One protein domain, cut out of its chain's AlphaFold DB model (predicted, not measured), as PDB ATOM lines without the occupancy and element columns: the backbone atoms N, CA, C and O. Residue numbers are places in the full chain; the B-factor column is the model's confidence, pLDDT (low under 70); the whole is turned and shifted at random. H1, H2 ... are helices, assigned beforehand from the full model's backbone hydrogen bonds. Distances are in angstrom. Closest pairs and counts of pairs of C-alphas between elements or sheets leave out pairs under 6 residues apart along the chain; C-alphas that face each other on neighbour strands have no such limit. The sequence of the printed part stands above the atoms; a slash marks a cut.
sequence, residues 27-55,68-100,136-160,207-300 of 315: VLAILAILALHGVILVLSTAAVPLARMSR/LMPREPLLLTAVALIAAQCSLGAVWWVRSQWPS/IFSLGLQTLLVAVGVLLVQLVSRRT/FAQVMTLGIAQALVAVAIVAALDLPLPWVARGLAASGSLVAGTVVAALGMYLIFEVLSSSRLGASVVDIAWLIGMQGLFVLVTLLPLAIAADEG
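This is residues 27 to 55, 68 to 100, 136 to 160 and 207 to 300 of the 315 residues of an uncharacterized protein of Planctomycetaceae bacterium (UniProt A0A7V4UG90). Six long helices make one bundle, running roughly lengthwise together, with H6 and H4 in the middle. H2 and H5 pack on H6 from two sides, H3 packs on H2 and H4 at one edge, and H1 lies over H6 and H2 at another edge. H1 and H5 run one way along the bundle, and H2, H3, H4 and H6 run the other way. The printed part has 181 residues with six named helices, H1 to H6 in chain order, and no named strand; the class is all helix. It is compact, with a radius of gyration of the C-alphas of 16.8 A and spans of 51 by 35 by 31 A.

Find C-alpha 27 at (-61.426, -4.965, -40.477); from there H1 runs through residues 27 to 55, 42.6 A, to C-alpha 55 at (-22.026, 6.251, -28.687). It has a kink of 28 degrees near residue 49. Next come H2, residues 73 to 95, H3, residues 136 to 158, and H4, residues 207 to 228. H5, residues 234 to 263, is the longest by residues and measures 41.2 A. H6, residues 272 to 298, runs 37.2 A and ends at C-alpha 298, (-62.172, 5.796, -51.931).

Begin with H1: its residues 29 to 37 touch residues 285 to 296 of H6, opposite ways at a shallow tilt of 16 degrees; look for the closest C-alphas, Ala 29 and Pro 292, 5.5 A apart. Its residues 41 to 51 touch residues 73 to 77 of H2, closest at the C-alphas of Ser 44 and Leu 74, 6.0 A. H2 touches H6 at a steep tilt of 40 degrees, with residues 274 to 286 of H6; the closest C-alphas, Ala 80 and Gln 282, are 4.4 A apart. H3 touches H4 at a shallow tilt of 27 degrees, the same way, closest at the C-alphas of Gln 142 and Gly 214, 4.7 A. H4 and H5 form a helical hairpin, with the C-alphas of Ile 224 and Ala 241 closest at 4.5 A; H5 and H6 form another, with Ala 253 and Ala 276 closest at 5.3 A between C-alphas. H1 stays apart from H3, H4 and H5. Every O i to N i+4 pair is within hydrogen-bond range in H2, H3 and H4; in H1 it is 21 of 25, in H5 25 of 26, in H6 21 of 23.

The C-alphas farthest apart, Arg 55 and Thr 160, are 54.5 A apart. Residues 56 to 67, 101 to 135 and 161 to 206 are not printed; the C-alpha gaps across these cuts are 11.7, 23.6 and 40.6 A. Of the links printed whole, H4 to H5 is tight and H5 to H6 short. The mean pLDDT of the printed part is 84.2; look for values under 70 at residues 158 to 160, 263, 266 to 268 and 299 to 300.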
ATOM      1  N   VAL A  27     -62.221  -4.012 -41.261       79.94
ATOM      2  CA  VAL A  27     -61.426  -4.965 -40.477       79.94
ATOM      3  C   VAL A  27     -60.007  -5.058 -41.040       79.94
ATOM      4  O   VAL A  27     -59.053  -4.906 -40.284       79.94
ATOM      5  N   LEU A  28     -59.854  -5.200 -42.360       83.06
ATOM      6  CA  LEU A  28     -58.541  -5.235 -43.013       83.06
ATOM      7  C   LEU A  28     -57.742  -3.944 -42.797       83.06
ATOM      8  O   LEU A  28     -56.554  -4.010 -42.488       83.06
ATOM      9  N   ALA A  29     -58.384  -2.775 -42.888       77.31
ATOM     10  CA  ALA A  29     -57.727  -1.502 -42.608       77.31
ATOM     11  C   ALA A  29     -57.244  -1.423 -41.151       77.31
ATOM     12  O   ALA A  29     -56.108  -1.028 -40.909       77.31
ATOM     13  N   ILE A  30     -58.061  -1.850 -40.183       77.69
ATOM     14  CA  ILE A  30     -57.669  -1.895 -38.765       77.69
ATOM     15  C   ILE A  30     -56.478  -2.840 -38.561       77.69
ATOM     16  O   ILE A  30     -55.512  -2.464 -37.900       77.69
ATOM     17  N   LEU A  31     -56.508  -4.035 -39.157       79.31
ATOM     18  CA  LEU A  31     -55.398  -4.988 -39.074       79.31
ATOM     19  C   LEU A  31     -54.110  -4.420 -39.685       79.31
ATOM     20  O   LEU A  31     -53.048  -4.544 -39.078       79.31
ATOM     21  N   ALA A  32     -54.198  -3.745 -40.835       80.12
ATOM     22  CA  ALA A  32     -53.054  -3.084 -41.460       80.12
ATOM     23  C   ALA A  32     -52.471  -1.981 -40.564       80.12
ATOM     24  O   ALA A  32     -51.256  -1.900 -40.398       80.12
ATOM     25  N   ILE A  33     -53.325  -1.171 -39.931       81.94
ATOM     26  CA  ILE A  33     -52.901  -0.134 -38.981       81.94
ATOM     27  C   ILE A  33     -52.154  -0.765 -37.806       81.94
ATOM     28  O   ILE A  33     -51.054  -0.318 -37.481       81.94
ATOM     29  N   LEU A  34     -52.714  -1.816 -37.196       79.12
ATOM     30  CA  LEU A  34     -52.085  -2.519 -36.073       79.12
ATOM     31  C   LEU A  34     -50.729  -3.117 -36.468       79.12
ATOM     32  O   LEU A  34     -49.754  -2.945 -35.738       79.12
ATOM     33  N   ALA A  35     -50.647  -3.757 -37.638       84.19
ATOM     34  CA  ALA A  35     -49.403  -4.317 -38.154       84.19
ATOM     35  C   ALA A  35     -48.339  -3.230 -38.383       84.19
ATOM     36  O   ALA A  35     -47.205  -3.380 -37.933       84.19
ATOM     37  N   LEU A  36     -48.704  -2.107 -39.012       84.44
ATOM     38  CA  LEU A  36     -47.787  -0.992 -39.266       84.44
ATOM     39  C   LEU A  36     -47.295  -0.343 -37.966       84.44
ATOM     40  O   LEU A  36     -46.105  -0.066 -37.842       84.44
ATOM     41  N   HIS A  37     -48.168  -0.160 -36.970       81.94
ATOM     42  CA  HIS A  37     -47.748   0.321 -35.649       81.94
ATOM     43  C   HIS A  37     -46.792  -0.665 -34.978       81.94
ATOM     44  O   HIS A  37     -45.773  -0.246 -34.433       81.94
ATOM     45  N   GLY A  38     -47.084  -1.967 -35.057       78.75
ATOM     46  CA  GLY A  38     -46.205  -3.020 -34.557       78.75
ATOM     47  C   GLY A  38     -44.817  -2.963 -35.193       78.75
ATOM     48  O   GLY A  38     -43.821  -2.971 -34.476       78.75
ATOM     49  N   VAL A  39     -44.737  -2.812 -36.520       89.50
ATOM     50  CA  VAL A  39     -43.464  -2.654 -37.242       89.50
ATOM     51  C   VAL A  39     -42.707  -1.418 -36.762       89.50
ATOM     52  O   VAL A  39     -41.526  -1.525 -36.447       89.50
ATOM     53  N   ILE A  40     -43.371  -0.265 -36.646       86.19
ATOM     54  CA  ILE A  40     -42.735   0.969 -36.162       86.19
ATOM     55  C   ILE A  40     -42.175   0.768 -34.747       86.19
ATOM     56  O   ILE A  40     -41.025   1.117 -34.487       86.19
ATOM     57  N   LEU A  41     -42.943   0.154 -33.844       84.56
ATOM     58  CA  LEU A  41     -42.499  -0.123 -32.476       84.56
ATOM     59  C   LEU A  41     -41.311  -1.093 -32.443       84.56
ATOM     60  O   LEU A  41     -40.338  -0.837 -31.736       84.56
ATOM     61  N   VAL A  42     -41.348  -2.166 -33.238       86.00
ATOM     62  CA  VAL A  42     -40.237  -3.125 -33.352       86.00
ATOM     63  C   VAL A  42     -38.982  -2.430 -33.884       86.00
ATOM     64  O   VAL A  42     -37.914  -2.567 -33.286       86.00
ATOM     65  N   LEU A  43     -39.095  -1.617 -34.936       85.62
ATOM     66  CA  LEU A  43     -37.967  -0.850 -35.472       85.62
ATOM     67  C   LEU A  43     -37.400   0.133 -34.436       85.62
ATOM     68  O   LEU A  43     -36.182   0.212 -34.274       85.62
ATOM     69  N   SER A  44     -38.251   0.810 -33.663       85.38
ATOM     70  CA  SER A  44     -37.813   1.685 -32.571       85.38
ATOM     71  C   SER A  44     -37.111   0.929 -31.438       85.38
ATOM     72  O   SER A  44     -36.155   1.448 -30.859       85.38
ATOM     73  N   THR A  45     -37.531  -0.303 -31.125       85.00
ATOM     74  CA  THR A  45     -36.811  -1.157 -30.158       85.00
ATOM     75  C   THR A  45     -35.452  -1.598 -30.695       85.00
ATOM     76  O   THR A  45     -34.459  -1.534 -29.968       85.00
ATOM     77  N   ALA A  46     -35.371  -1.953 -31.981       85.56
ATOM     78  CA  ALA A  46     -34.125  -2.320 -32.648       85.56
ATOM     79  C   ALA A  46     -33.154  -1.132 -32.783       85.56
ATOM     80  O   ALA A  46     -31.939  -1.323 -32.801       85.56
ATOM     81  N   ALA A  47     -33.661   0.105 -32.796       83.50
ATOM     82  CA  ALA A  47     -32.841   1.313 -32.789       83.50
ATOM     83  C   ALA A  47     -32.095   1.537 -31.460       83.50
ATOM     84  O   ALA A  47     -31.090   2.242 -31.440       83.50
ATOM     85  N   VAL A  48     -32.522   0.931 -30.344       85.38
ATOM     86  CA  VAL A  48     -31.853   1.079 -29.036       85.38
ATOM     87  C   VAL A  48     -30.418   0.545 -29.031       85.38
ATOM     88  O   VAL A  48     -29.525   1.308 -28.658       85.38
ATOM     89  N   PRO A  49     -30.141  -0.727 -29.393       85.75
ATOM     90  CA  PRO A  49     -28.770  -1.226 -29.430       85.75
ATOM     91  C   PRO A  49     -27.916  -0.453 -30.437       85.75
ATOM     92  O   PRO A  49     -26.770  -0.141 -30.125       85.75
ATOM     93  N   LEU A  50     -28.483  -0.050 -31.580       82.50
ATOM     94  CA  LEU A  50     -27.785   0.776 -32.569       82.50
ATOM     95  C   LEU A  50     -27.409   2.155 -32.004       82.50
ATOM     96  O   LEU A  50     -26.267   2.581 -32.146       82.50
ATOM     97  N   ALA A  51     -28.317   2.809 -31.277       81.75
ATOM     98  CA  ALA A  51     -28.069   4.090 -30.614       81.75
ATOM     99  C   ALA A  51     -27.136   3.981 -29.393       81.75
ATOM    100  O   ALA A  51     -26.652   4.993 -28.885       81.75
ATOM    101  N   ARG A  52     -26.916   2.776 -28.853       83.44
ATOM    102  CA  ARG A  52     -25.878   2.520 -27.839       83.44
ATOM    103  C   ARG A  52     -24.525   2.311 -28.502       83.44
ATOM    104  O   ARG A  52     -23.551   2.919 -28.074       83.44
ATOM    105  N   MET A  53     -24.494   1.507 -29.561       80.69
ATOM    106  CA  MET A  53     -23.302   1.243 -30.361       80.69
ATOM    107  C   MET A  53     -22.762   2.534 -30.991       80.69
ATOM    108  O   MET A  53     -21.565   2.782 -30.961       80.69
ATOM    109  N   SER A  54     -23.641   3.424 -31.455       75.00
ATOM    110  CA  SER A  54     -23.255   4.728 -32.005       75.00
ATOM    111  C   SER A  54     -22.461   5.599 -31.031       75.00
ATOM    112  O   SER A  54     -21.616   6.377 -31.455       75.00
ATOM    113  N   ARG A  55     -22.707   5.464 -29.722       73.88
ATOM    114  CA  ARG A  55     -22.026   6.251 -28.687       73.88
ATOM    115  C   ARG A  55     -20.631   5.732 -28.363       73.88
ATOM    116  O   ARG A  55     -19.846   6.483 -27.795       73.88
ATOM    117  N   LEU A  68     -27.495  10.862 -36.684       74.62
ATOM    118  CA  LEU A  68     -28.928  11.135 -36.750       74.62
ATOM    119  C   LEU A  68     -29.781  10.269 -35.811       74.62
ATOM    120  O   LEU A  68     -31.000  10.363 -35.892       74.62
ATOM    121  N   MET A  69     -29.212   9.429 -34.936       81.19
ATOM    122  CA  MET A  69     -30.025   8.652 -33.983       81.19
ATOM    123  C   MET A  69     -30.370   9.457 -32.721       81.19
ATOM    124  O   MET A  69     -29.483  10.088 -32.141       81.19
ATOM    125  N   PRO A  70     -31.628   9.403 -32.240       86.19
ATOM    126  CA  PRO A  70     -32.025  10.099 -31.026       86.19
ATOM    127  C   PRO A  70     -31.415   9.427 -29.795       86.19
ATOM    128  O   PRO A  70     -31.108   8.230 -29.788       86.19
ATOM    129  N   ARG A  71     -31.268  10.191 -28.711       84.56
ATOM    130  CA  ARG A  71     -30.638   9.681 -27.476       84.56
ATOM    131  C   ARG A  71     -31.471   8.595 -26.801       84.56
ATOM    132  O   ARG A  71     -30.920   7.658 -26.220       84.56
ATOM    133  N   GLU A  72     -32.788   8.736 -26.881       87.31
ATOM    134  CA  GLU A  72     -33.767   7.868 -26.229       87.31
ATOM    135  C   GLU A  72     -34.870   7.483 -27.233       87.31
ATOM    136  O   GLU A  72     -35.999   7.970 -27.136       87.31
ATOM    137  N   PRO A  73     -34.567   6.616 -28.223       86.44
ATOM    138  CA  PRO A  73     -35.478   6.318 -29.333       86.44
ATOM    139  C   PRO A  73     -36.823   5.757 -28.865       86.44
ATOM    140  O   PRO A  73     -37.863   6.102 -29.424       86.44
ATOM    141  N   LEU A  74     -36.825   4.929 -27.814       85.56
ATOM    142  CA  LEU A  74     -38.050   4.358 -27.253       85.56
ATOM    143  C   LEU A  74     -38.929   5.398 -26.570       85.56
ATOM    144  O   LEU A  74     -40.125   5.440 -26.848       85.56
ATOM    145  N   LEU A  75     -38.349   6.239 -25.708       84.56
ATOM    146  CA  LEU A  75     -39.110   7.287 -25.030       84.56
ATOM    147  C   LEU A  75     -39.708   8.242 -26.059       84.56
ATOM    148  O   LEU A  75     -40.897   8.541 -26.012       84.56
ATOM    149  N   LEU A  76     -38.899   8.662 -27.029       89.00
ATOM    150  CA  LEU A  76     -39.334   9.535 -28.106       89.00
ATOM    151  C   LEU A  76     -40.457   8.891 -28.926       89.00
ATOM    152  O   LEU A  76     -41.462   9.543 -29.187       89.00
ATOM    153  N   THR A  77     -40.336   7.608 -29.276       88.06
ATOM    154  CA  THR A  77     -41.394   6.876 -29.990       88.06
ATOM    155  C   THR A  77     -42.680   6.803 -29.168       88.06
ATOM    156  O   THR A  77     -43.761   7.000 -29.717       88.06
ATOM    157  N   ALA A  78     -42.587   6.564 -27.858       84.31
ATOM    158  CA  ALA A  78     -43.748   6.528 -26.972       84.31
ATOM    159  C   ALA A  78     -44.441   7.899 -26.889       84.31
ATOM    160  O   ALA A  78     -45.658   7.987 -27.037       84.31
ATOM    161  N   VAL A  79     -43.670   8.981 -26.733       86.12
ATOM    162  CA  VAL A  79     -44.200  10.355 -26.734       86.12
ATOM    163  C   VAL A  79     -44.804  10.708 -28.097       86.12
ATOM    164  O   VAL A  79     -45.896  11.270 -28.150       86.12
ATOM    165  N   ALA A  80     -44.153  10.330 -29.200       90.12
ATOM    166  CA  ALA A  80     -44.665  10.519 -30.556       90.12
ATOM    167  C   ALA A  80     -45.986   9.778 -30.782       90.12
ATOM    168  O   ALA A  80     -46.896  10.328 -31.398       90.12
ATOM    169  N   LEU A  81     -46.108   8.552 -30.264       86.19
ATOM    170  CA  LEU A  81     -47.340   7.774 -30.331       86.19
ATOM    171  C   LEU A  81     -48.464   8.473 -29.562       86.19
ATOM    172  O   LEU A  81     -49.554   8.628 -30.105       86.19
ATOM    173  N   ILE A  82     -48.204   8.950 -28.341       83.56
ATOM    174  CA  ILE A  82     -49.185   9.714 -27.553       83.56
ATOM    175  C   ILE A  82     -49.616  10.974 -28.317       83.56
ATOM    176  O   ILE A  82     -50.812  11.203 -28.500       83.56
ATOM    177  N   ALA A  83     -48.660  11.743 -28.844       86.19
ATOM    178  CA  ALA A  83     -48.939  12.931 -29.647       86.19
ATOM    179  C   ALA A  83     -49.741  12.603 -30.919       86.19
ATOM    180  O   ALA A  83     -50.652  13.346 -31.292       86.19
ATOM    181  N   ALA A  84     -49.455  11.481 -31.579       87.19
ATOM    182  CA  ALA A  84     -50.214  11.020 -32.734       87.19
ATOM    183  C   ALA A  84     -51.651  10.655 -32.352       87.19
ATOM    184  O   ALA A  84     -52.579  11.068 -33.044       87.19
ATOM    185  N   GLN A  85     -51.856   9.956 -31.231       84.19
ATOM    186  CA  GLN A  85     -53.194   9.645 -30.726       84.19
ATOM    187  C   GLN A  85     -53.985  10.912 -30.392       84.19
ATOM    188  O   GLN A  85     -55.183  10.966 -30.662       84.19
ATOM    189  N   CYS A  86     -53.327  11.968 -29.906       80.88
ATOM    190  CA  CYS A  86     -53.980  13.256 -29.707       80.88
ATOM    191  C   CYS A  86     -54.487  13.867 -31.025       80.88
ATOM    192  O   CYS A  86     -55.654  14.260 -31.129       80.88
ATOM    193  N   SER A  87     -53.645  13.883 -32.064       85.06
ATOM    194  CA  SER A  87     -54.040  14.329 -33.406       85.06
ATOM    195  C   SER A  87     -55.154  13.466 -34.005       85.06
ATOM    196  O   SER A  87     -56.133  13.996 -34.528       85.06
ATOM    197  N   LEU A  88     -55.034  12.140 -33.926       82.12
ATOM    198  CA  LEU A  88     -56.008  11.195 -34.472       82.12
ATOM    199  C   LEU A  88     -57.349  11.280 -33.742       82.12
ATOM    200  O   LEU A  88     -58.395  11.273 -34.391       82.12
ATOM    201  N   GLY A  89     -57.326  11.436 -32.419       76.94
ATOM    202  CA  GLY A  89     -58.510  11.680 -31.603       76.94
ATOM    203  C   GLY A  89     -59.235  12.960 -32.019       76.94
ATOM    204  O   GLY A  89     -60.452  12.938 -32.187       76.94
ATOM    205  N   ALA A  90     -58.499  14.048 -32.280       76.94
ATOM    206  CA  ALA A  90     -59.071  15.288 -32.806       76.94
ATOM    207  C   ALA A  90     -59.691  15.096 -34.203       76.94
ATOM    208  O   ALA A  90     -60.840  15.478 -34.427       76.94
ATOM    209  N   VAL A  91     -58.971  14.452 -35.129       79.50
ATOM    210  CA  VAL A  91     -59.471  14.142 -36.483       79.50
ATOM    211  C   VAL A  91     -60.747  13.303 -36.414       79.50
ATOM    212  O   VAL A  91     -61.742  13.629 -37.069       79.50
ATOM    213  N   TRP A  92     -60.743  12.243 -35.600       84.88
ATOM    214  CA  TRP A  92     -61.901  11.383 -35.382       84.88
ATOM    215  C   TRP A  92     -63.065  12.163 -34.780       84.88
ATOM    216  O   TRP A  92     -64.181  12.060 -35.282       84.88
ATOM    217  N   TRP A  93     -62.820  12.984 -33.759       79.50
ATOM    218  CA  TRP A  93     -63.858  13.780 -33.111       79.50
ATOM    219  C   TRP A  93     -64.554  14.718 -34.108       79.50
ATOM    220  O   TRP A  93     -65.786  14.795 -34.119       79.50
ATOM    221  N   VAL A  94     -63.792  15.364 -35.002       78.81
ATOM    222  CA  VAL A  94     -64.345  16.244 -36.046       78.81
ATOM    223  C   VAL A  94     -65.131  15.453 -37.100       78.81
ATOM    224  O   VAL A  94     -66.187  15.902 -37.555       78.81
ATOM    225  N   ARG A  95     -64.631  14.282 -37.514       79.75
ATOM    226  CA  ARG A  95     -65.219  13.478 -38.603       79.75
ATOM    227  C   ARG A  95     -66.340  12.537 -38.164       79.75
ATOM    228  O   ARG A  95     -67.125  12.101 -39.003       79.75
ATOM    229  N   SER A  96     -66.417  12.206 -36.880       78.94
ATOM    230  CA  SER A  96     -67.372  11.234 -36.361       78.94
ATOM    231  C   SER A  96     -68.812  11.727 -36.506       78.94
ATOM    232  O   SER A  96     -69.142  12.872 -36.183       78.94
ATOM    233  N   GLN A  97     -69.675  10.816 -36.958       81.06
ATOM    234  CA  GLN A  97     -71.124  11.010 -37.057       81.06
ATOM    235  C   GLN A  97     -71.847  10.745 -35.728       81.06
ATOM    236  O   GLN A  97     -73.070  10.841 -35.663       81.06
ATOM    237  N   TRP A  98     -71.115  10.384 -34.670       75.75
ATOM    238  CA  TRP A  98     -71.708  10.154 -33.359       75.75
ATOM    239  C   TRP A  98     -72.346  11.435 -32.807       75.75
ATOM    240  O   TRP A  98     -71.877  12.540 -33.107       75.75
ATOM    241  N   PRO A  99     -73.371  11.302 -31.944       77.00
ATOM    242  CA  PRO A  99     -73.899  12.433 -31.197       77.00
ATOM    243  C   PRO A  99     -72.782  13.196 -30.477       77.00
ATOM    244  O   PRO A  99     -71.833  12.594 -29.964       77.00
ATOM    245  N   SER A 100     -72.899  14.526 -30.416       72.12
ATOM    246  CA  SER A 100     -71.844  15.411 -29.899       72.12
ATOM    247  C   SER A 100     -71.406  15.062 -28.475       72.12
ATOM    248  O   SER A 100     -70.211  15.073 -28.195       72.12
ATOM    249  N   ILE A 136     -48.620  18.264 -21.157       76.00
ATOM    250  CA  ILE A 136     -50.091  18.252 -21.166       76.00
ATOM    251  C   ILE A 136     -50.619  19.496 -21.883       76.00
ATOM    252  O   ILE A 136     -51.499  19.387 -22.734       76.00
ATOM    253  N   PHE A 137     -50.068  20.672 -21.578       77.69
ATOM    254  CA  PHE A 137     -50.503  21.917 -22.200       77.69
ATOM    255  C   PHE A 137     -50.199  21.945 -23.704       77.69
ATOM    256  O   PHE A 137     -51.059  22.321 -24.498       77.69
ATOM    257  N   SER A 138     -49.021  21.470 -24.113       82.81
ATOM    258  CA  SER A 138     -48.644  21.363 -25.526       82.81
ATOM    259  C   SER A 138     -49.501  20.364 -26.300       82.81
ATOM    260  O   SER A 138     -50.028  20.710 -27.355       82.81
ATOM    261  N   LEU A 139     -49.740  19.169 -25.757       78.38
ATOM    262  CA  LEU A 139     -50.623  18.165 -26.357       78.38
ATOM    263  C   LEU A 139     -52.081  18.649 -26.414       78.38
ATOM    264  O   LEU A 139     -52.792  18.398 -27.391       78.38
ATOM    265  N   GLY A 140     -52.529  19.375 -25.388       75.12
ATOM    266  CA  GLY A 140     -53.832  20.033 -25.365       75.12
ATOM    267  C   GLY A 140     -53.955  21.090 -26.463       75.12
ATOM    268  O   GLY A 140     -54.922  21.072 -27.228       75.12
ATOM    269  N   LEU A 141     -52.950  21.961 -26.607       81.50
ATOM    270  CA  LEU A 141     -52.896  22.940 -27.691       81.50
ATOM    271  C   LEU A 141     -52.858  22.252 -29.060       81.50
ATOM    272  O   LEU A 141     -53.619  22.629 -29.948       81.50
ATOM    273  N   GLN A 142     -52.013  21.235 -29.232       85.88
ATOM    274  CA  GLN A 142     -51.914  20.461 -30.466       85.88
ATOM    275  C   GLN A 142     -53.283  19.894 -30.855       85.88
ATOM    276  O   GLN A 142     -53.732  20.075 -31.983       85.88
ATOM    277  N   THR A 143     -53.974  19.258 -29.908       78.75
ATOM    278  CA  THR A 143     -55.320  18.698 -30.100       78.75
ATOM    279  C   THR A 143     -56.303  19.763 -30.580       78.75
ATOM    280  O   THR A 143     -57.021  19.552 -31.561       78.75
ATOM    281  N   LEU A 144     -56.315  20.921 -29.914       81.06
ATOM    282  CA  LEU A 144     -57.180  22.042 -30.266       81.06
ATOM    283  C   LEU A 144     -56.881  22.560 -31.679       81.06
ATOM    284  O   LEU A 144     -57.797  22.708 -32.486       81.06
ATOM    285  N   LEU A 145     -55.606  22.797 -31.996       81.75
ATOM    286  CA  LEU A 145     -55.177  23.299 -33.302       81.75
ATOM    287  C   LEU A 145     -55.476  22.307 -34.428       81.75
ATOM    288  O   LEU A 145     -55.920  22.728 -35.493       81.75
ATOM    289  N   VAL A 146     -55.302  21.001 -34.199       83.94
ATOM    290  CA  VAL A 146     -55.689  19.970 -35.172       83.94
ATOM    291  C   VAL A 146     -57.195  19.986 -35.391       83.94
ATOM    292  O   VAL A 146     -57.633  19.995 -36.539       83.94
ATOM    293  N   ALA A 147     -58.002  20.035 -34.328       76.62
ATOM    294  CA  ALA A 147     -59.455  20.090 -34.463       76.62
ATOM    295  C   ALA A 147     -59.898  21.310 -35.289       76.62
ATOM    296  O   ALA A 147     -60.670  21.165 -36.238       76.62
ATOM    297  N   VAL A 148     -59.357  22.495 -34.984       79.44
ATOM    298  CA  VAL A 148     -59.620  23.731 -35.739       79.44
ATOM    299  C   VAL A 148     -59.145  23.608 -37.189       79.44
ATOM    300  O   VAL A 148     -59.903  23.918 -38.105       79.44
ATOM    301  N   GLY A 149     -57.929  23.118 -37.425       83.94
ATOM    302  CA  GLY A 149     -57.373  22.959 -38.768       83.94
ATOM    303  C   GLY A 149     -58.185  21.996 -39.632       83.94
ATOM    304  O   GLY A 149     -58.519  22.322 -40.767       83.94
ATOM    305  N   VAL A 150     -58.594  20.847 -39.088       83.00
ATOM    306  CA  VAL A 150     -59.442  19.874 -39.797       83.00
ATOM    307  C   VAL A 150     -60.825  20.459 -40.084       83.00
ATOM    308  O   VAL A 150     -61.370  20.234 -41.164       83.00
ATOM    309  N   LEU A 151     -61.398  21.227 -39.152       80.44
ATOM    310  CA  LEU A 151     -62.648  21.952 -39.389       80.44
ATOM    311  C   LEU A 151     -62.505  22.951 -40.542       80.44
ATOM    312  O   LEU A 151     -63.365  22.979 -41.417       80.44
ATOM    313  N   LEU A 152     -61.416  23.722 -40.583       81.50
ATOM    314  CA  LEU A 152     -61.134  24.656 -41.676       81.50
ATOM    315  C   LEU A 152     -60.962  23.932 -43.014       81.50
ATOM    316  O   LEU A 152     -61.586  24.337 -43.992       81.50
ATOM    317  N   VAL A 153     -60.199  22.834 -43.050       85.69
ATOM    318  CA  VAL A 153     -60.055  21.985 -44.248       85.69
ATOM    319  C   VAL A 153     -61.428  21.522 -44.729       85.69
ATOM    320  O   VAL A 153     -61.765  21.709 -45.894       85.69
ATOM    321  N   GLN A 154     -62.280  21.012 -43.834       81.62
ATOM    322  CA  GLN A 154     -63.631  20.598 -44.209       81.62
ATOM    323  C   GLN A 154     -64.501  21.761 -44.687       81.62
ATOM    324  O   GLN A 154     -65.264  21.582 -45.630       81.62
ATOM    325  N   LEU A 155     -64.419  22.937 -44.065       78.12
ATOM    326  CA  LEU A 155     -65.174  24.118 -44.495       78.12
ATOM    327  C   LEU A 155     -64.763  24.569 -45.900       78.12
ATOM    328  O   LEU A 155     -65.628  24.927 -46.700       78.12
ATOM    329  N   VAL A 156     -63.466  24.515 -46.212       82.81
ATOM    330  CA  VAL A 156     -62.935  24.838 -47.541       82.81
ATOM    331  C   VAL A 156     -63.380  23.790 -48.561       82.81
ATOM    332  O   VAL A 156     -63.952  24.158 -49.583       82.81
ATOM    333  N   SER A 157     -63.227  22.497 -48.258       76.81
ATOM    334  CA  SER A 157     -63.603  21.409 -49.172       76.81
ATOM    335  C   SER A 157     -65.119  21.304 -49.397       76.81
ATOM    336  O   SER A 157     -65.565  20.960 -50.490       76.81
ATOM    337  N   ARG A 158     -65.945  21.644 -48.397       65.44
ATOM    338  CA  ARG A 158     -67.420  21.588 -48.472       65.44
ATOM    339  C   ARG A 158     -68.075  22.781 -49.156       65.44
ATOM    340  O   ARG A 158     -69.266  22.702 -49.447       65.44
ATOM    341  N   ARG A 159     -67.341  23.856 -49.476       56.59
ATOM    342  CA  ARG A 159     -67.859  24.860 -50.426       56.59
ATOM    343  C   ARG A 159     -68.216  24.229 -51.778       56.59
ATOM    344  O   ARG A 159     -69.028  24.792 -52.500       56.59
ATOM    345  N   THR A 160     -67.664  23.054 -52.073       49.59
ATOM    346  CA  THR A 160     -67.852  22.332 -53.332       49.59
ATOM    347  C   THR A 160     -69.023  21.338 -53.321       49.59
ATOM    348  O   THR A 160     -69.605  21.108 -54.373       49.59
ATOM    349  N   PHE A 207     -40.751  25.814 -21.774       77.69
ATOM    350  CA  PHE A 207     -42.170  25.983 -22.088       77.69
ATOM    351  C   PHE A 207     -42.368  26.426 -23.539       77.69
ATOM    352  O   PHE A 207     -43.121  25.797 -24.279       77.69
ATOM    353  N   ALA A 208     -41.627  27.446 -23.976       79.38
ATOM    354  CA  ALA A 208     -41.683  27.926 -25.354       79.38
ATOM    355  C   ALA A 208     -41.344  26.815 -26.363       79.38
ATOM    356  O   ALA A 208     -42.066  26.650 -27.341       79.38
ATOM    357  N   GLN A 209     -40.313  26.001 -26.098       81.12
ATOM    358  CA  GLN A 209     -39.934  24.872 -26.962       81.12
ATOM    359  C   GLN A 209     -41.052  23.844 -27.087       81.12
ATOM    360  O   GLN A 209     -41.428  23.453 -28.193       81.12
ATOM    361  N   VAL A 210     -41.610  23.431 -25.950       81.62
ATOM    362  CA  VAL A 210     -42.672  22.425 -25.889       81.62
ATOM    363  C   VAL A 210     -43.947  22.944 -26.569       81.62
ATOM    364  O   VAL A 210     -44.633  22.182 -27.247       81.62
ATOM    365  N   MET A 211     -44.224  24.247 -26.501       83.00
ATOM    366  CA  MET A 211     -45.337  24.883 -27.214       83.00
ATOM    367  C   MET A 211     -45.130  24.965 -28.723       83.00
ATOM    368  O   MET A 211     -46.021  24.580 -29.483       83.00
ATOM    369  N   THR A 212     -43.954  25.411 -29.175       87.12
ATOM    370  CA  THR A 212     -43.596  25.407 -30.601       87.12
ATOM    371  C   THR A 212     -43.707  23.998 -31.181       87.12
ATOM    372  O   THR A 212     -44.154  23.829 -32.315       87.12
ATOM    373  N   LEU A 213     -43.369  22.981 -30.389       88.94
ATOM    374  CA  LEU A 213     -43.476  21.583 -30.782       88.94
ATOM    375  C   LEU A 213     -44.921  21.136 -30.968       88.94
ATOM    376  O   LEU A 213     -45.231  20.553 -32.006       88.94
ATOM    377  N   GLY A 214     -45.808  21.466 -30.028       85.31
ATOM    378  CA  GLY A 214     -47.234  21.163 -30.161       85.31
ATOM    379  C   GLY A 214     -47.849  21.825 -31.398       85.31
ATOM    380  O   GLY A 214     -48.616  21.196 -32.128       85.31
ATOM    381  N   ILE A 215     -47.454  23.069 -31.698       89.19
ATOM    382  CA  ILE A 215     -47.875  23.777 -32.918       89.19
ATOM    383  C   ILE A 215     -47.359  23.058 -34.170       89.19
ATOM    384  O   ILE A 215     -48.136  22.785 -35.082       89.19
ATOM    385  N   ALA A 216     -46.071  22.715 -34.216       92.31
ATOM    386  CA  ALA A 216     -45.478  22.022 -35.357       92.31
ATOM    387  C   ALA A 216     -46.138  20.658 -35.623       92.31
ATOM    388  O   ALA A 216     -46.505  20.360 -36.758       92.31
ATOM    389  N   GLN A 217     -46.357  19.858 -34.576       92.75
ATOM    390  CA  GLN A 217     -47.056  18.571 -34.669       92.75
ATOM    391  C   GLN A 217     -48.501  18.736 -35.155       92.75
ATOM    392  O   GLN A 217     -48.990  17.929 -35.954       92.75
ATOM    393  N   ALA A 218     -49.187  19.797 -34.717       89.75
ATOM    394  CA  ALA A 218     -50.530  20.104 -35.195       89.75
ATOM    395  C   ALA A 218     -50.539  20.446 -36.687       89.75
ATOM    396  O   ALA A 218     -51.356  19.902 -37.428       89.75
ATOM    397  N   LEU A 219     -49.611  21.295 -37.139       94.50
ATOM    398  CA  LEU A 219     -49.487  21.672 -38.547       94.50
ATOM    399  C   LEU A 219     -49.189  20.461 -39.437       94.50
ATOM    400  O   LEU A 219     -49.838  20.305 -40.468       94.50
ATOM    401  N   VAL A 220     -48.278  19.576 -39.019       95.38
ATOM    402  CA  VAL A 220     -47.982  18.326 -39.742       95.38
ATOM    403  C   VAL A 220     -49.227  17.450 -39.853       95.38
ATOM    404  O   VAL A 220     -49.571  17.007 -40.947       95.38
ATOM    405  N   ALA A 221     -49.949  17.238 -38.750       92.75
ATOM    406  CA  ALA A 221     -51.169  16.436 -38.766       92.75
ATOM    407  C   ALA A 221     -52.257  17.047 -39.667       92.75
ATOM    408  O   ALA A 221     -52.879  16.327 -40.448       92.75
ATOM    409  N   VAL A 222     -52.467  18.365 -39.600       93.69
ATOM    410  CA  VAL A 222     -53.432  19.074 -40.456       93.69
ATOM    411  C   VAL A 222     -53.027  18.988 -41.926       93.69
ATOM    412  O   VAL A 222     -53.889  18.736 -42.763       93.69
ATOM    413  N   ALA A 223     -51.740  19.134 -42.251       95.44
ATOM    414  CA  ALA A 223     -51.240  19.028 -43.618       95.44
ATOM    415  C   ALA A 223     -51.419  17.612 -44.191       95.44
ATOM    416  O   ALA A 223     -51.885  17.470 -45.318       95.44
ATOM    417  N   ILE A 224     -51.137  16.567 -43.402       95.62
ATOM    418  CA  ILE A 224     -51.410  15.170 -43.784       95.62
ATOM    419  C   ILE A 224     -52.901  14.983 -44.071       95.62
ATOM    420  O   ILE A 224     -53.265  14.435 -45.108       95.62
ATOM    421  N   VAL A 225     -53.775  15.465 -43.183       92.75
ATOM    422  CA  VAL A 225     -55.228  15.359 -43.366       92.75
ATOM    423  C   VAL A 225     -55.690  16.106 -44.617       92.75
ATOM    424  O   VAL A 225     -56.432  15.545 -45.416       92.75
ATOM    425  N   ALA A 226     -55.225  17.341 -44.813       92.62
ATOM    426  CA  ALA A 226     -55.551  18.144 -45.984       92.62
ATOM    427  C   ALA A 226     -55.106  17.457 -47.281       92.62
ATOM    428  O   ALA A 226     -55.881  17.394 -48.229       92.62
ATOM    429  N   ALA A 227     -53.896  16.889 -47.303       94.56
ATOM    430  CA  ALA A 227     -53.370  16.153 -48.448       94.56
ATOM    431  C   ALA A 227     -54.194  14.894 -48.772       94.56
ATOM    432  O   ALA A 227     -54.418  14.586 -49.942       94.56
ATOM    433  N   LEU A 228     -54.676  14.185 -47.745       91.56
ATOM    434  CA  LEU A 228     -55.547  13.016 -47.906       91.56
ATOM    435  C   LEU A 228     -56.983  13.372 -48.325       91.56
ATOM    436  O   LEU A 228     -57.678  12.507 -48.854       91.56
ATOM    437  N   ASP A 229     -57.413  14.619 -48.130       89.12
ATOM    438  CA  ASP A 229     -58.730  15.118 -48.549       89.12
ATOM    439  C   ASP A 229     -58.724  15.748 -49.955       89.12
ATOM    440  O   ASP A 229     -59.775  16.160 -50.448       89.12
ATOM    441  N   LEU A 230     -57.565  15.837 -50.619       87.50
ATOM    442  CA  LEU A 230     -57.474  16.381 -51.976       87.50
ATOM    443  C   LEU A 230     -58.238  15.499 -52.978       87.50
ATOM    444  O   LEU A 230     -58.115  14.278 -52.913       87.50
ATOM    445  N   PRO A 231     -58.923  16.066 -53.989       87.06
ATOM    446  CA  PRO A 231     -59.639  15.311 -55.025       87.06
ATOM    447  C   PRO A 231     -58.685  14.702 -56.078       87.06
ATOM    448  O   PRO A 231     -58.888  14.815 -57.282       87.06
ATOM    449  N   LEU A 232     -57.599  14.081 -55.624       87.38
ATOM    450  CA  LEU A 232     -56.590  13.406 -56.437       87.38
ATOM    451  C   LEU A 232     -56.755  11.879 -56.349       87.38
ATOM    452  O   LEU A 232     -57.409  11.395 -55.425       87.38
ATOM    453  N   PRO A 233     -56.139  11.098 -57.254       89.50
ATOM    454  CA  PRO A 233     -56.013   9.651 -57.083       89.50
ATOM    455  C   PRO A 233     -55.295   9.293 -55.774       89.50
ATOM    456  O   PRO A 233     -54.398  10.020 -55.338       89.50
ATOM    457  N   TRP A 234     -55.621   8.139 -55.180       87.81
ATOM    458  CA  TRP A 234     -55.072   7.716 -53.882       87.81
ATOM    459  C   TRP A 234     -53.536   7.724 -53.825       87.81
ATOM    460  O   TRP A 234     -52.966   8.123 -52.811       87.81
ATOM    461  N   VAL A 235     -52.857   7.355 -54.921       91.94
ATOM    462  CA  VAL A 235     -51.385   7.377 -55.007       91.94
ATOM    463  C   VAL A 235     -50.864   8.796 -54.797       91.94
ATOM    464  O   VAL A 235     -49.967   9.023 -53.989       91.94
ATOM    465  N   ALA A 236     -51.458   9.769 -55.490       91.94
ATOM    466  CA  ALA A 236     -51.069  11.169 -55.398       91.94
ATOM    467  C   ALA A 236     -51.390  11.758 -54.016       91.94
ATOM    468  O   ALA A 236     -50.569  12.499 -53.478       91.94
ATOM    469  N   ARG A 237     -52.519  11.376 -53.397       91.62
ATOM    470  CA  ARG A 237     -52.835  11.736 -52.000       91.62
ATOM    471  C   ARG A 237     -51.781  11.200 -51.030       91.62
ATOM    472  O   ARG A 237     -51.288  11.942 -50.185       91.62
ATOM    473  N   GLY A 238     -51.398   9.928 -51.173       93.25
ATOM    474  CA  GLY A 238     -50.370   9.291 -50.346       93.25
ATOM    475  C   GLY A 238     -49.003   9.963 -50.486       93.25
ATOM    476  O   GLY A 238     -48.346  10.233 -49.479       93.25
ATOM    477  N   LEU A 239     -48.604  10.308 -51.714       95.69
ATOM    478  CA  LEU A 239     -47.374  11.059 -51.981       95.69
ATOM    479  C   LEU A 239     -47.429  12.477 -51.398       95.69
ATOM    480  O   LEU A 239     -46.479  12.890 -50.739       95.69
ATOM    481  N   ALA A 240     -48.536  13.203 -51.570       94.75
ATOM    482  CA  ALA A 240     -48.711  14.544 -51.014       94.75
ATOM    483  C   ALA A 240     -48.689  14.545 -49.475       94.75
ATOM    484  O   ALA A 240     -48.078  15.419 -48.858       94.75
ATOM    485  N   ALA A 241     -49.307  13.543 -48.846       95.19
ATOM    486  CA  ALA A 241     -49.317  13.384 -47.396       95.19
ATOM    487  C   ALA A 241     -47.924  13.020 -46.854       95.19
ATOM    488  O   ALA A 241     -47.466  13.610 -45.877       95.19
ATOM    489  N   SER A 242     -47.210  12.121 -47.539       94.88
ATOM    490  CA  SER A 242     -45.817  11.779 -47.213       94.88
ATOM    491  C   SER A 242     -44.879  12.975 -47.404       94.88
ATOM    492  O   SER A 242     -44.034  13.250 -46.556       94.88
ATOM    493  N   GLY A 243     -45.061  13.741 -48.482       94.31
ATOM    494  CA  GLY A 243     -44.321  14.976 -48.735       94.31
ATOM    495  C   GLY A 243     -44.570  16.027 -47.652       94.31
ATOM    496  O   GLY A 243     -43.625  16.645 -47.172       94.31
ATOM    497  N   SER A 244     -45.822  16.170 -47.208       93.62
ATOM    498  CA  SER A 244     -46.212  17.079 -46.121       93.62
ATOM    499  C   SER A 244     -45.574  16.691 -44.784       93.62
ATOM    500  O   SER A 244     -45.125  17.566 -44.046       93.62
ATOM    501  N   LEU A 245     -45.472  15.389 -44.495       95.25
ATOM    502  CA  LEU A 245     -44.735  14.873 -43.341       95.25
ATOM    503  C   LEU A 245     -43.255  15.264 -43.396       95.25
ATOM    504  O   LEU A 245     -42.735  15.842 -42.439       95.25
ATOM    505  N   VAL A 246     -42.577  14.974 -44.510       93.62
ATOM    506  CA  VAL A 246     -41.143  15.267 -44.672       93.62
ATOM    507  C   VAL A 246     -40.890  16.770 -44.589       93.62
ATOM    508  O   VAL A 246     -40.074  17.212 -43.780       93.62
ATOM    509  N   ALA A 247     -41.628  17.566 -45.365       92.12
ATOM    510  CA  ALA A 247     -41.491  19.018 -45.384       92.12
ATOM    511  C   ALA A 247     -41.773  19.626 -44.007       92.12
ATOM    512  O   ALA A 247     -40.974  20.417 -43.512       92.12
ATOM    513  N   GLY A 248     -42.864  19.223 -43.351       89.81
ATOM    514  CA  GLY A 248     -43.217  19.730 -42.030       89.81
ATOM    515  C   GLY A 248     -42.203  19.348 -40.951       89.81
ATOM    516  O   GLY A 248     -41.875  20.180 -40.110       89.81
ATOM    517  N   THR A 249     -41.629  18.143 -41.017       90.94
ATOM    518  CA  THR A 249     -40.556  17.714 -40.103       90.94
ATOM    519  C   THR A 249     -39.305  18.575 -40.274       90.94
ATOM    520  O   THR A 249     -38.774  19.087 -39.289       90.94
ATOM    521  N   VAL A 250     -38.860  18.785 -41.518       89.25
ATOM    522  CA  VAL A 250     -37.681  19.611 -41.825       89.25
ATOM    523  C   VAL A 250     -37.907  21.063 -41.405       89.25
ATOM    524  O   VAL A 250     -37.079  21.632 -40.697       89.25
ATOM    525  N   VAL A 251     -39.040  21.653 -41.793       89.25
ATOM    526  CA  VAL A 251     -39.379  23.044 -41.468       89.25
ATOM    527  C   VAL A 251     -39.475  23.246 -39.959       89.25
ATOM    528  O   VAL A 251     -38.950  24.230 -39.448       89.25
ATOM    529  N   ALA A 252     -40.094  22.320 -39.226       86.81
ATOM    530  CA  ALA A 252     -40.210  22.434 -37.780       86.81
ATOM    531  C   ALA A 252     -38.862  22.282 -37.066       86.81
ATOM    532  O   ALA A 252     -38.556  23.072 -36.172       86.81
ATOM    533  N   ALA A 253     -38.040  21.311 -37.476       87.56
ATOM    534  CA  ALA A 253     -36.715  21.098 -36.903       87.56
ATOM    535  C   ALA A 253     -35.796  22.312 -37.137       87.56
ATOM    536  O   ALA A 253     -35.175  22.808 -36.195       87.56
ATOM    537  N   LEU A 254     -35.770  22.846 -38.365       87.50
ATOM    538  CA  LEU A 254     -35.017  24.059 -38.701       87.50
ATOM    539  C   LEU A 254     -35.582  25.299 -38.005       87.50
ATOM    540  O   LEU A 254     -34.823  26.108 -37.482       87.50
ATOM    541  N   GLY A 255     -36.907  25.447 -37.963       85.62
ATOM    542  CA  GLY A 255     -37.567  26.570 -37.303       85.62
ATOM    543  C   GLY A 255     -37.241  26.625 -35.813       85.62
ATOM    544  O   GLY A 255     -36.889  27.684 -35.302       85.62
ATOM    545  N   MET A 256     -37.273  25.483 -35.122       84.25
ATOM    546  CA  MET A 256     -36.851  25.414 -33.723       84.25
ATOM    547  C   MET A 256     -35.368  25.711 -33.548       84.25
ATOM    548  O   MET A 256     -35.019  26.479 -32.656       84.25
ATOM    549  N   TYR A 257     -34.506  25.156 -34.399       84.50
ATOM    550  CA  TYR A 257     -33.082  25.479 -34.371       84.50
ATOM    551  C   TYR A 257     -32.854  26.993 -34.483       84.50
ATOM    552  O   TYR A 257     -32.181  27.582 -33.646       84.50
ATOM    553  N   LEU A 258     -33.491  27.657 -35.449       84.12
ATOM    554  CA  LEU A 258     -33.365  29.103 -35.633       84.12
ATOM    555  C   LEU A 258     -33.919  29.894 -34.436       84.12
ATOM    556  O   LEU A 258     -33.272  30.822 -33.955       84.12
ATOM    557  N   ILE A 259     -35.092  29.526 -33.917       81.88
ATOM    558  CA  ILE A 259     -35.715  30.235 -32.791       81.88
ATOM    559  C   ILE A 259     -34.875  30.099 -31.515       81.88
ATOM    560  O   ILE A 259     -34.649  31.083 -30.811       81.88
ATOM    561  N   PHE A 260     -34.393  28.899 -31.205       77.00
ATOM    562  CA  PHE A 260     -33.729  28.653 -29.929       77.00
ATOM    563  C   PHE A 260     -32.226  28.907 -29.994       77.00
ATOM    564  O   PHE A 260     -31.689  29.549 -29.095       77.00
ATOM    565  N   GLU A 261     -31.548  28.530 -31.069       77.62
ATOM    566  CA  GLU A 261     -30.102  28.721 -31.162       77.62
ATOM    567  C   GLU A 261     -29.725  30.138 -31.601       77.62
ATOM    568  O   GLU A 261     -28.855  30.757 -30.990       77.62
ATOM    569  N   VAL A 262     -30.408  30.684 -32.613       74.31
ATOM    570  CA  VAL A 262     -30.035  31.984 -33.198       74.31
ATOM    571  C   VAL A 262     -30.681  33.148 -32.452       74.31
ATOM    572  O   VAL A 262     -29.997  34.119 -32.141       74.31
ATOM    573  N   LEU A 263     -31.980  33.069 -32.140       69.44
ATOM    574  CA  LEU A 263     -32.699  34.210 -31.553       69.44
ATOM    575  C   LEU A 263     -32.613  34.268 -30.026       69.44
ATOM    576  O   LEU A 263     -32.551  35.358 -29.464       69.44
ATOM    577  N   SER A 264     -32.607  33.120 -29.342       70.81
ATOM    578  CA  SER A 264     -32.614  33.102 -27.873       70.81
ATOM    579  C   SER A 264     -31.218  33.053 -27.242       70.81
ATOM    580  O   SER A 264     -31.094  33.193 -26.027       70.81
ATOM    581  N   SER A 265     -30.159  32.848 -28.041       70.75
ATOM    582  CA  SER A 265     -28.769  32.604 -27.596       70.75
ATOM    583  C   SER A 265     -28.616  31.482 -26.554       70.75
ATOM    584  O   SER A 265     -27.555  31.304 -25.955       70.75
ATOM    585  N   SER A 266     -29.669  30.692 -26.339       67.25
ATOM    586  CA  SER A 266     -29.698  29.627 -25.353       67.25
ATOM    587  C   SER A 266     -29.511  28.291 -26.063       67.25
ATOM    588  O   SER A 266     -30.351  27.837 -26.831       67.25
ATOM    589  N   ARG A 267     -28.401  27.603 -25.773       68.25
ATOM    590  CA  ARG A 267     -28.190  26.201 -26.191       68.25
ATOM    591  C   ARG A 267     -28.989  25.211 -25.331       68.25
ATOM    592  O   ARG A 267     -28.654  24.033 -25.244       68.25
ATOM    593  N   LEU A 268     -29.997  25.704 -24.617       67.81
ATOM    594  CA  LEU A 268     -30.816  24.921 -23.707       67.81
ATOM    595  C   LEU A 268     -31.977  24.354 -24.514       67.81
ATOM    596  O   LEU A 268     -32.830  25.109 -24.956       67.81
ATOM    597  N   GLY A 269     -32.014  23.039 -24.725       72.38
ATOM    598  CA  GLY A 269     -33.124  22.406 -25.432       72.38
ATOM    599  C   GLY A 269     -32.877  20.971 -25.868       72.38
ATOM    600  O   GLY A 269     -31.785  20.423 -25.700       72.38
ATOM    601  N   ALA A 270     -33.926  20.362 -26.421       79.75
ATOM    602  CA  ALA A 270     -33.807  19.100 -27.140       79.75
ATOM    603  C   ALA A 270     -32.939  19.289 -28.391       79.75
ATOM    604  O   ALA A 270     -32.938  20.360 -29.000       79.75
ATOM    605  N   SER A 271     -32.192  18.253 -28.781       86.31
ATOM    606  CA  SER A 271     -31.406  18.330 -30.012       86.31
ATOM    607  C   SER A 271     -32.328  18.403 -31.234       86.31
ATOM    608  O   SER A 271     -33.434  17.858 -31.220       86.31
ATOM    609  N   VAL A 272     -31.866  19.035 -32.317       86.00
ATOM    610  CA  VAL A 272     -32.609  19.092 -33.593       86.00
ATOM    611  C   VAL A 272     -32.961  17.688 -34.088       86.00
ATOM    612  O   VAL A 272     -34.046  17.476 -34.620       86.00
ATOM    613  N   VAL A 273     -32.070  16.721 -33.856       88.25
ATOM    614  CA  VAL A 273     -32.283  15.307 -34.181       88.25
ATOM    615  C   VAL A 273     -33.461  14.744 -33.388       88.25
ATOM    616  O   VAL A 273     -34.368  14.177 -33.991       88.25
ATOM    617  N   ASP A 274     -33.499  14.940 -32.067       89.31
ATOM    618  CA  ASP A 274     -34.611  14.462 -31.234       89.31
ATOM    619  C   ASP A 274     -35.940  15.133 -31.641       89.31
ATOM    620  O   ASP A 274     -36.977  14.478 -31.705       89.31
ATOM    621  N   ILE A 275     -35.924  16.424 -31.981       89.62
ATOM    622  CA  ILE A 275     -37.112  17.147 -32.462       89.62
ATOM    623  C   ILE A 275     -37.598  16.571 -33.799       89.62
ATOM    624  O   ILE A 275     -38.784  16.268 -33.947       89.62
ATOM    625  N   ALA A 276     -36.691  16.402 -34.764       91.12
ATOM    626  CA  ALA A 276     -37.011  15.867 -36.083       91.12
ATOM    627  C   ALA A 276     -37.571  14.446 -35.979       91.12
ATOM    628  O   ALA A 276     -38.596  14.142 -36.586       91.12
ATOM    629  N   TRP A 277     -36.955  13.596 -35.157       92.62
ATOM    630  CA  TRP A 277     -37.468  12.258 -34.885       92.62
ATOM    631  C   TRP A 277     -38.849  12.303 -34.252       92.62
ATOM    632  O   TRP A 277     -39.725  11.546 -34.654       92.62
ATOM    633  N   LEU A 278     -39.074  13.181 -33.276       92.06
ATOM    634  CA  LEU A 278     -40.345  13.228 -32.570       92.06
ATOM    635  C   LEU A 278     -41.495  13.647 -33.492       92.06
ATOM    636  O   LEU A 278     -42.555  13.020 -33.480       92.06
ATOM    637  N   ILE A 279     -41.284  14.682 -34.306       93.50
ATOM    638  CA  ILE A 279     -42.276  15.166 -35.276       93.50
ATOM    639  C   ILE A 279     -42.460  14.147 -36.403       93.50
ATOM    640  O   ILE A 279     -43.593  13.807 -36.745       93.50
ATOM    641  N   GLY A 280     -41.360  13.606 -36.928       94.00
ATOM    642  CA  GLY A 280     -41.380  12.600 -37.984       94.00
ATOM    643  C   GLY A 280     -42.129  11.338 -37.562       94.00
ATOM    644  O   GLY A 280     -42.995  10.867 -38.293       94.00
ATOM    645  N   MET A 281     -41.871  10.823 -36.357       93.94
ATOM    646  CA  MET A 281     -42.558   9.642 -35.825       93.94
ATOM    647  C   MET A 281     -44.032   9.917 -35.532       93.94
ATOM    648  O   MET A 281     -44.877   9.080 -35.846       93.94
ATOM    649  N   GLN A 282     -44.368  11.087 -34.978       94.19
ATOM    650  CA  GLN A 282     -45.762  11.465 -34.741       94.19
ATOM    651  C   GLN A 282     -46.534  11.520 -36.060       94.19
ATOM    652  O   GLN A 282     -47.593  10.903 -36.191       94.19
ATOM    653  N   GLY A 283     -45.994  12.216 -37.057       93.25
ATOM    654  CA  GLY A 283     -46.631  12.323 -38.356       93.25
ATOM    655  C   GLY A 283     -46.651  10.996 -39.120       93.25
ATOM    656  O   GLY A 283     -47.634  10.717 -39.804       93.25
ATOM    657  N   LEU A 284     -45.651  10.124 -38.935       95.19
ATOM    658  CA  LEU A 284     -45.667   8.758 -39.462       95.19
ATOM    659  C   LEU A 284     -46.826   7.952 -38.866       95.19
ATOM    660  O   LEU A 284     -47.589   7.373 -39.631       95.19
ATOM    661  N   PHE A 285     -47.013   7.963 -37.540       91.88
ATOM    662  CA  PHE A 285     -48.150   7.301 -36.887       91.88
ATOM    663  C   PHE A 285     -49.500   7.836 -37.384       91.88
ATOM    664  O   PHE A 285     -50.417   7.057 -37.659       91.88
ATOM    665  N   VAL A 286     -49.624   9.155 -37.561       91.88
ATOM    666  CA  VAL A 286     -50.828   9.765 -38.149       91.88
ATOM    667  C   VAL A 286     -51.046   9.258 -39.579       91.88
ATOM    668  O   VAL A 286     -52.144   8.810 -39.909       91.88
ATOM    669  N   LEU A 287     -50.008   9.273 -40.415       94.50
ATOM    670  CA  LEU A 287     -50.076   8.863 -41.815       94.50
ATOM    671  C   LEU A 287     -50.442   7.381 -41.969       94.50
ATOM    672  O   LEU A 287     -51.385   7.070 -42.693       94.50
ATOM    673  N   VAL A 288     -49.753   6.473 -41.268       93.44
ATOM    674  CA  VAL A 288     -50.031   5.025 -41.347       93.44
ATOM    675  C   VAL A 288     -51.392   4.654 -40.763       93.44
ATOM    676  O   VAL A 288     -51.922   3.600 -41.095       93.44
ATOM    677  N   THR A 289     -51.981   5.515 -39.927       90.75
ATOM    678  CA  THR A 289     -53.363   5.347 -39.465       90.75
ATOM    679  C   THR A 289     -54.363   5.824 -40.513       90.75
ATOM    680  O   THR A 289     -55.311   5.114 -40.843       90.75
ATOM    681  N   LEU A 290     -54.185   7.040 -41.031       89.81
ATOM    682  CA  LEU A 290     -55.182   7.680 -41.887       89.81
ATOM    683  C   LEU A 290     -55.154   7.167 -43.327       89.81
ATOM    684  O   LEU A 290     -56.211   7.086 -43.950       89.81
ATOM    685  N   LEU A 291     -53.986   6.804 -43.861       92.69
ATOM    686  CA  LEU A 291     -53.847   6.389 -45.255       92.69
ATOM    687  C   LEU A 291     -54.622   5.091 -45.569       92.69
ATOM    688  O   LEU A 291     -55.420   5.122 -46.508       92.69
ATOM    689  N   PRO A 292     -54.505   3.986 -44.798       88.75
ATOM    690  CA  PRO A 292     -55.309   2.784 -45.045       88.75
ATOM    691  C   PRO A 292     -56.816   3.047 -44.940       88.75
ATOM    692  O   PRO A 292     -57.598   2.509 -45.722       88.75
ATOM    693  N   LEU A 293     -57.230   3.914 -44.007       86.69
ATOM    694  CA  LEU A 293     -58.634   4.309 -43.852       86.69
ATOM    695  C   LEU A 293     -59.138   5.113 -45.054       86.69
ATOM    696  O   LEU A 293     -60.268   4.902 -45.493       86.69
ATOM    697  N   ALA A 294     -58.311   6.011 -45.593       88.00
ATOM    698  CA  ALA A 294     -58.636   6.787 -46.782       88.00
ATOM    699  C   ALA A 294     -58.768   5.884 -48.020       88.00
ATOM    700  O   ALA A 294     -59.749   5.998 -48.750       88.00
ATOM    701  N   ILE A 295     -57.840   4.937 -48.211       87.00
ATOM    702  CA  ILE A 295     -57.892   3.957 -49.311       87.00
ATOM    703  C   ILE A 295     -59.176   3.121 -49.229       87.00
ATOM    704  O   ILE A 295     -59.908   3.006 -50.211       87.00
ATOM    705  N   ALA A 296     -59.508   2.608 -48.040       84.69
ATOM    706  CA  ALA A 296     -60.716   1.812 -47.830       84.69
ATOM    707  C   ALA A 296     -62.022   2.587 -48.111       84.69
ATOM    708  O   ALA A 296     -63.048   1.969 -48.410       84.69
ATOM    709  N   ALA A 297     -61.999   3.923 -48.011       81.12
ATOM    710  CA  ALA A 297     -63.142   4.786 -48.300       81.12
ATOM    711  C   ALA A 297     -63.300   5.114 -49.802       81.12
ATOM    712  O   ALA A 297     -64.430   5.153 -50.289       81.12
ATOM    713  N   ASP A 298     -62.197   5.313 -50.533       75.88
ATOM    714  CA  ASP A 298     -62.172   5.796 -51.931       75.88
ATOM    715  C   ASP A 298     -62.600   4.714 -52.949       75.88
ATOM    716  O   ASP A 298     -63.274   4.988 -53.945       75.88
ATOM    717  N   GLU A 299     -62.303   3.440 -52.669       65.00
ATOM    718  CA  GLU A 299     -62.682   2.304 -53.529       65.00
ATOM    719  C   GLU A 299     -64.201   2.083 -53.652       65.00
ATOM    720  O   GLU A 299     -64.644   1.267 -54.458       65.00
ATOM    721  N   GLY A 300     -65.016   2.770 -52.846       59.44
ATOM    722  CA  GLY A 300     -66.471   2.789 -53.011       59.44
ATOM    723  C   GLY A 300     -66.961   3.737 -54.113       59.44
ATOM    724  O   GLY A 300     -68.086   3.578 -54.576       59.44
TER     725      GLY A 300